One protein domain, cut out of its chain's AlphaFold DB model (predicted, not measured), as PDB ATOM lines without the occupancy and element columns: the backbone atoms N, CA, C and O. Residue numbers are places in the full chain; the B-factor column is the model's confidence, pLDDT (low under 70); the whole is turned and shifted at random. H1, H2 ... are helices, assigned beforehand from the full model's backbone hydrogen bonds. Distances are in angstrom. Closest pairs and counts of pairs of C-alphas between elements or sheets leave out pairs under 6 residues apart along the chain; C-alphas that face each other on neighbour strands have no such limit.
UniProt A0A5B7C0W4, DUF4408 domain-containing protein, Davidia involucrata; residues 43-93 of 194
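AT A GLANCE: This is residues 43 to 93 of the 194 residues of the protein "DUF4408 domain-containing protein" of Davidia involucrata (UniProt A0A5B7C0W4). The model is a wide, open V of helices lying nearly flat: the long helix H3 makes one limb, H1 and H2 end to end make the other, which turns at Ser 58, and the corner lies at Phe 67 and Ser 68. The space between the limbs is empty, and no further part packs on either of them. The printed part has 51 residues with three named helices, H1, H2 and H3 in that order along the chain, and no named strand, and its class is all helix. It is extended, with a radius of gyration of the C-alphas of 18.0 A, and its C-alphas span 50 by 28 by 7 A.

IN THESE COORDINATES: The longest helix, H3, takes in residues 69 to 93 and measures 35.1 A from first to last C-alpha. It begins at C-alpha 69 at (-35.100, -10.701, 23.065) and ends at C-alpha 93 at (-32.305, -14.175, 57.844). H3 has a kink of 26 degrees near residue 87. Before it comes H2, residues 59 to 66, 10.0 A long. H1, residues 44 to 57, is 19.5 A long and begins at C-alpha 44 at (-26.023, -45.877, 26.622).

HOW THE PARTS SIT: H3 and H2 are close but not clearly touching, with 2 pairs of C-alphas within 8 A. Their closest C-alphas, those of Leu 66 and Leu 72, are 7.0 A apart. The lines of H2 and H3 stand at a steep tilt of 65 degrees, and the two run the same way. Their centres are 23.1 A apart. H1 and H2 meet only through their link, and they are near each other, with 5 pairs of C-alphas within 10 A. H1 and H3 are apart. In H1 and H2 every O i to N i+4 pair is within hydrogen-bond range, and in H3 17 of 21 are.

THE WHOLE: The two C-alphas farthest apart, those of Pro 45 and Thr 92, are 50.5 A from each other, and the first and last printed C-alphas, those of Trp 43 and Val 93, are 46.0 A apart. Residues 43 to 65, 67 to 74 and 76 to 93 stand free. The printed part has no cut. The link from H1 to H2 has 1 residue and the link from H2 to H3 has 2, and both are tight. The mean pLDDT of the printed part is 71.0, and 31 residues are under 70: residues 43 to 63, 65 to 66 and 86 to 93. The mean pLDDT is 62 in H1, 68 in H2 and 77 in H3.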
ATOM      1  N   TRP A  43     -28.715 -49.044  27.676       51.88
ATOM      2  CA  TRP A  43     -29.264 -47.998  26.780       51.88
ATOM      3  C   TRP A  43     -28.284 -46.846  26.466       51.88
ATOM      4  O   TRP A  43     -28.666 -45.867  25.822       51.88
ATOM      5  N   TYR A  44     -27.015 -46.936  26.873       54.84
ATOM      6  CA  TYR A  44     -26.023 -45.877  26.622       54.84
ATOM      7  C   TYR A  44     -25.746 -45.582  25.132       54.84
ATOM      8  O   TYR A  44     -25.689 -44.401  24.776       54.84
ATOM      9  N   PRO A  45     -25.614 -46.579  24.228       59.78
ATOM     10  CA  PRO A  45     -25.315 -46.288  22.822       59.78
ATOM     11  C   PRO A  45     -26.450 -45.545  22.079       59.78
ATOM     12  O   PRO A  45     -26.164 -44.536  21.427       59.78
ATOM     13  N   PRO A  46     -27.739 -45.940  22.201       61.09
ATOM     14  CA  PRO A  46     -28.835 -45.234  21.532       61.09
ATOM     15  C   PRO A  46     -29.139 -43.865  22.146       61.09
ATOM     16  O   PRO A  46     -29.420 -42.922  21.411       61.09
ATOM     17  N   LEU A  47     -29.068 -43.722  23.477       56.53
ATOM     18  CA  LEU A  47     -29.386 -42.459  24.148       56.53
ATOM     19  C   LEU A  47     -28.309 -41.398  23.933       56.53
ATOM     20  O   LEU A  47     -28.656 -40.235  23.794       56.53
ATOM     21  N   CYS A  48     -27.030 -41.769  23.838       57.62
ATOM     22  CA  CYS A  48     -25.963 -40.811  23.546       57.62
ATOM     23  C   CYS A  48     -26.077 -40.266  22.111       57.62
ATOM     24  O   CYS A  48     -25.966 -39.060  21.892       57.62
ATOM     25  N   SER A  49     -26.407 -41.125  21.138       61.62
ATOM     26  CA  SER A  49     -26.667 -40.705  19.752       61.62
ATOM     27  C   SER A  49     -27.951 -39.874  19.631       61.62
ATOM     28  O   SER A  49     -27.953 -38.816  19.002       61.62
ATOM     29  N   CYS A  50     -29.028 -40.286  20.305       59.88
ATOM     30  CA  CYS A  50     -30.304 -39.576  20.293       59.88
ATOM     31  C   CYS A  50     -30.211 -38.238  21.040       59.88
ATOM     32  O   CYS A  50     -30.639 -37.220  20.509       59.88
ATOM     33  N   MET A  51     -29.566 -38.184  22.211       62.38
ATOM     34  CA  MET A  51     -29.274 -36.924  22.897       62.38
ATOM     35  C   MET A  51     -28.387 -36.034  22.049       62.38
ATOM     36  O   MET A  51     -28.682 -34.857  21.954       62.38
ATOM     37  N   LYS A  52     -27.358 -36.550  21.372       65.62
ATOM     38  CA  LYS A  52     -26.528 -35.729  20.483       65.62
ATOM     39  C   LYS A  52     -27.321 -35.201  19.283       65.62
ATOM     40  O   LYS A  52     -27.168 -34.034  18.936       65.62
ATOM     41  N   ALA A  53     -28.208 -36.003  18.693       68.19
ATOM     42  CA  ALA A  53     -29.079 -35.593  17.590       68.19
ATOM     43  C   ALA A  53     -30.139 -34.569  18.034       68.19
ATOM     44  O   ALA A  53     -30.286 -33.529  17.399       68.19
ATOM     45  N   PHE A  54     -30.817 -34.790  19.162       65.56
ATOM     46  CA  PHE A  54     -31.719 -33.806  19.765       65.56
ATOM     47  C   PHE A  54     -30.947 -32.538  20.165       65.56
ATOM     48  O   PHE A  54     -31.279 -31.445  19.727       65.56
ATOM     49  N   LEU A  55     -29.830 -32.650  20.878       66.12
ATOM     50  CA  LEU A  55     -28.987 -31.508  21.245       66.12
ATOM     51  C   LEU A  55     -28.360 -30.794  20.034       66.12
ATOM     52  O   LEU A  55     -27.907 -29.670  20.170       66.12
ATOM     53  N   SER A  56     -28.317 -31.390  18.846       65.62
ATOM     54  CA  SER A  56     -27.818 -30.697  17.647       65.62
ATOM     55  C   SER A  56     -28.952 -30.112  16.807       65.62
ATOM     56  O   SER A  56     -28.769 -29.094  16.149       65.62
ATOM     57  N   VAL A  57     -30.141 -30.722  16.837       67.62
ATOM     58  CA  VAL A  57     -31.278 -30.344  15.980       67.62
ATOM     59  C   VAL A  57     -32.326 -29.519  16.728       67.62
ATOM     60  O   VAL A  57     -32.853 -28.545  16.184       67.62
ATOM     61  N   SER A  58     -32.658 -29.883  17.966       60.12
ATOM     62  CA  SER A  58     -33.606 -29.150  18.806       60.12
ATOM     63  C   SER A  58     -32.930 -28.118  19.704       60.12
ATOM     64  O   SER A  58     -33.566 -27.111  19.996       60.12
ATOM     65  N   LEU A  59     -31.656 -28.272  20.077       65.38
ATOM     66  CA  LEU A  59     -30.955 -27.256  20.877       65.38
ATOM     67  C   LEU A  59     -30.813 -25.904  20.179       65.38
ATOM     68  O   LEU A  59     -31.139 -24.929  20.836       65.38
ATOM     69  N   PRO A  60     -30.422 -25.765  18.895       68.88
ATOM     70  CA  PRO A  60     -30.412 -24.446  18.258       68.88
ATOM     71  C   PRO A  60     -31.818 -23.831  18.185       68.88
ATOM     72  O   PRO A  60     -31.966 -22.621  18.333       68.88
ATOM     73  N   LYS A  61     -32.873 -24.652  18.063       66.69
ATOM     74  CA  LYS A  61     -34.272 -24.189  18.070       66.69
ATOM     75  C   LYS A  61     -34.726 -23.736  19.459       66.69
ATOM     76  O   LYS A  61     -35.285 -22.656  19.594       66.69
ATOM     77  N   ILE A  62     -34.453 -24.512  20.502       69.00
ATOM     78  CA  ILE A  62     -34.799 -24.171  21.890       69.00
ATOM     79  C   ILE A  62     -33.932 -23.009  22.383       69.00
ATOM     80  O   ILE A  62     -34.441 -22.080  22.995       69.00
ATOM     81  N   SER A  63     -32.645 -23.014  22.040       66.81
ATOM     82  CA  SER A  63     -31.710 -21.912  22.265       66.81
ATOM     83  C   SER A  63     -32.233 -20.636  21.610       66.81
ATOM     84  O   SER A  63     -32.342 -19.626  22.285       66.81
ATOM     85  N   SER A  64     -32.712 -20.673  20.364       71.25
ATOM     86  CA  SER A  64     -33.309 -19.484  19.733       71.25
ATOM     87  C   SER A  64     -34.559 -18.953  20.455       71.25
ATOM     88  O   SER A  64     -34.791 -17.746  20.483       71.25
ATOM     89  N   LEU A  65     -35.342 -19.830  21.094       67.62
ATOM     90  CA  LEU A  65     -36.497 -19.436  21.906       67.62
ATOM     91  C   LEU A  65     -36.062 -18.824  23.248       67.62
ATOM     92  O   LEU A  65     -36.611 -17.800  23.660       67.62
ATOM     93  N   LEU A  66     -35.046 -19.407  23.893       69.62
ATOM     94  CA  LEU A  66     -34.464 -18.930  25.154       69.62
ATOM     95  C   LEU A  66     -33.605 -17.666  24.978       69.62
ATOM     96  O   LEU A  66     -33.534 -16.844  25.878       69.62
ATOM     97  N   PHE A  67     -32.993 -17.457  23.817       74.38
ATOM     98  CA  PHE A  67     -32.270 -16.230  23.469       74.38
ATOM     99  C   PHE A  67     -33.145 -15.225  22.714       74.38
ATOM    100  O   PHE A  67     -32.646 -14.230  22.188       74.38
ATOM    101  N   SER A  68     -34.463 -15.441  22.666       82.38
ATOM    102  CA  SER A  68     -35.361 -14.423  22.137       82.38
ATOM    103  C   SER A  68     -35.270 -13.160  23.000       82.38
ATOM    104  O   SER A  68     -35.240 -13.225  24.231       82.38
ATOM    105  N   SER A  69     -35.238 -11.987  22.362       84.31
ATOM    106  CA  SER A  69     -35.100 -10.701  23.065       84.31
ATOM    107  C   SER A  69     -36.184 -10.493  24.125       84.31
ATOM    108  O   SER A  69     -35.918  -9.944  25.190       84.31
ATOM    109  N   LYS A  70     -37.396 -11.003  23.870       87.00
ATOM    110  CA  LYS A  70     -38.508 -10.989  24.825       87.00
ATOM    111  C   LYS A  70     -38.236 -11.878  26.039       87.00
ATOM    112  O   LYS A  70     -38.455 -11.431  27.160       87.00
ATOM    113  N   PHE A  71     -37.737 -13.099  25.831       87.75
ATOM    114  CA  PHE A  71     -37.434 -14.014  26.929       87.75
ATOM    115  C   PHE A  71     -36.270 -13.508  27.778       87.75
ATOM    116  O   PHE A  71     -36.404 -13.438  28.996       87.75
ATOM    117  N   LEU A  72     -35.166 -13.083  27.158       89.94
ATOM    118  CA  LEU A  72     -34.018 -12.522  27.875       89.94
ATOM    119  C   LEU A  72     -34.392 -11.264  28.660       89.94
ATOM    120  O   LEU A  72     -33.930 -11.091  29.782       89.94
ATOM    121  N   PHE A  73     -35.273 -10.420  28.119       91.38
ATOM    122  CA  PHE A  73     -35.799  -9.266  28.844       91.38
ATOM    123  C   PHE A  73     -36.622  -9.690  30.065       91.38
ATOM    124  O   PHE A  73     -36.411  -9.181  31.164       91.38
ATOM    125  N   THR A  74     -37.527 -10.662  29.910       90.62
ATOM    126  CA  THR A  74     -38.307 -11.181  31.043       90.62
ATOM    127  C   THR A  74     -37.442 -11.900  32.073       90.62
ATOM    128  O   THR A  74     -37.641 -11.690  33.262       90.62
ATOM    129  N   LEU A  75     -36.459 -12.696  31.645       92.88
ATOM    130  CA  LEU A  75     -35.558 -13.439  32.520       92.88
ATOM    131  C   LEU A  75     -34.579 -12.499  33.230       92.88
ATOM    132  O   LEU A  75     -34.358 -12.655  34.421       92.88
ATOM    133  N   GLY A  76     -34.049 -11.490  32.539       90.94
ATOM    134  CA  GLY A  76     -33.208 -10.453  33.134       90.94
ATOM    135  C   GLY A  76     -33.965  -9.651  34.189       90.94
ATOM    136  O   GLY A  76     -33.491  -9.513  35.312       90.94
ATOM    137  N   ASN A  77     -35.188  -9.210  33.879       90.94
ATOM    138  CA  ASN A  77     -36.042  -8.531  34.856       90.94
ATOM    139  C   ASN A  77     -36.447  -9.449  36.013       90.94
ATOM    140  O   ASN A  77     -36.520  -8.992  37.150       90.94
ATOM    141  N   LEU A  78     -36.678 -10.737  35.753       93.06
ATOM    142  CA  LEU A  78     -36.959 -11.734  36.782       93.06
ATOM    143  C   LEU A  78     -35.753 -11.939  37.701       93.06
ATOM    144  O   LEU A  78     -35.926 -11.981  38.912       93.06
ATOM    145  N   ILE A  79     -34.542 -12.018  37.145       92.12
ATOM    146  CA  ILE A  79     -33.293 -12.112  37.904       92.12
ATOM    147  C   ILE A  79     -33.111 -10.849  38.747       92.12
ATOM    148  O   ILE A  79     -32.872 -10.962  39.939       92.12
ATOM    149  N   VAL A  80     -33.309  -9.650  38.192       93.00
ATOM    150  CA  VAL A  80     -33.245  -8.396  38.963       93.00
ATOM    151  C   VAL A  80     -34.307  -8.366  40.064       93.00
ATOM    152  O   VAL A  80     -33.988  -8.035  41.198       93.00
ATOM    153  N   MET A  81     -35.551  -8.755  39.774       91.00
ATOM    154  CA  MET A  81     -36.627  -8.838  40.767       91.00
ATOM    155  C   MET A  81     -36.309  -9.866  41.858       91.00
ATOM    156  O   MET A  81     -36.592  -9.611  43.024       91.00
ATOM    157  N   PHE A  82     -35.700 -10.995  41.499       87.50
ATOM    158  CA  PHE A  82     -35.247 -12.013  42.438       87.50
ATOM    159  C   PHE A  82     -34.084 -11.499  43.283       87.50
ATOM    160  O   PHE A  82     -34.170 -11.577  44.496       87.50
ATOM    161  N   LEU A  83     -33.054 -10.876  42.702       86.56
ATOM    162  CA  LEU A  83     -31.960 -10.266  43.464       86.56
ATOM    163  C   LEU A  83     -32.472  -9.168  44.401       86.56
ATOM    164  O   LEU A  83     -32.114  -9.149  45.574       86.56
ATOM    165  N   VAL A  84     -33.332  -8.270  43.919       88.25
ATOM    166  CA  VAL A  84     -33.923  -7.188  44.724       88.25
ATOM    167  C   VAL A  84     -34.863  -7.747  45.801       88.25
ATOM    168  O   VAL A  84     -34.893  -7.236  46.921       88.25
ATOM    169  N   GLY A  85     -35.614  -8.805  45.488       76.94
ATOM    170  CA  GLY A  85     -36.509  -9.500  46.414       76.94
ATOM    171  C   GLY A  85     -35.751 -10.263  47.500       76.94
ATOM    172  O   GLY A  85     -36.020 -10.078  48.685       76.94
ATOM    173  N   GLU A  86     -34.745 -11.045  47.114       64.94
ATOM    174  CA  GLU A  86     -33.834 -11.762  48.008       64.94
ATOM    175  C   GLU A  86     -33.011 -10.794  48.860       64.94
ATOM    176  O   GLU A  86     -32.796 -11.069  50.030       64.94
ATOM    177  N   SER A  87     -32.637  -9.610  48.362       59.91
ATOM    178  CA  SER A  87     -31.957  -8.584  49.177       59.91
ATOM    179  C   SER A  87     -32.803  -8.124  50.373       59.91
ATOM    180  O   SER A  87     -32.265  -7.788  51.426       59.91
ATOM    181  N   LYS A  88     -34.137  -8.138  50.247       59.03
ATOM    182  CA  LYS A  88     -35.058  -7.856  51.361       59.03
ATOM    183  C   LYS A  88     -35.300  -9.081  52.248       59.03
ATOM    184  O   LYS A  88     -35.445  -8.935  53.460       59.03
ATOM    185  N   ILE A  89     -35.328 -10.281  51.670       52.62
ATOM    186  CA  ILE A  89     -35.603 -11.532  52.394       52.62
ATOM    187  C   ILE A  89     -34.362 -11.996  53.189       52.62
ATOM    188  O   ILE A  89     -34.488 -12.332  54.365       52.62
ATOM    189  N   LEU A  90     -33.153 -11.897  52.621       47.56
ATOM    190  CA  LEU A  90     -31.866 -12.198  53.270       47.56
ATOM    191  C   LEU A  90     -31.512 -11.214  54.387       47.56
ATOM    192  O   LEU A  90     -30.916 -11.623  55.382       47.56
ATOM    193  N   SER A  91     -31.952  -9.952  54.296       49.28
ATOM    194  CA  SER A  91     -31.811  -8.993  55.402       49.28
ATOM    195  C   SER A  91     -32.576  -9.425  56.661       49.28
ATOM    196  O   SER A  91     -32.278  -8.931  57.744       49.28
ATOM    197  N   THR A  92     -33.541 -10.346  56.542       40.81
ATOM    198  CA  THR A  92     -34.324 -10.855  57.682       40.81
ATOM    199  C   THR A  92     -33.773 -12.183  58.226       40.81
ATOM    200  O   THR A  92     -34.125 -12.587  59.330       40.81
ATOM    201  N   VAL A  93     -32.896 -12.868  57.475       45.88
ATOM    202  CA  VAL A  93     -32.305 -14.175  57.844       45.88
ATOM    203  C   VAL A  93     -30.869 -14.029  58.383       45.88
ATOM    204  O   VAL A  93     -30.269 -15.006  58.831       45.88
TER     205      VAL A  93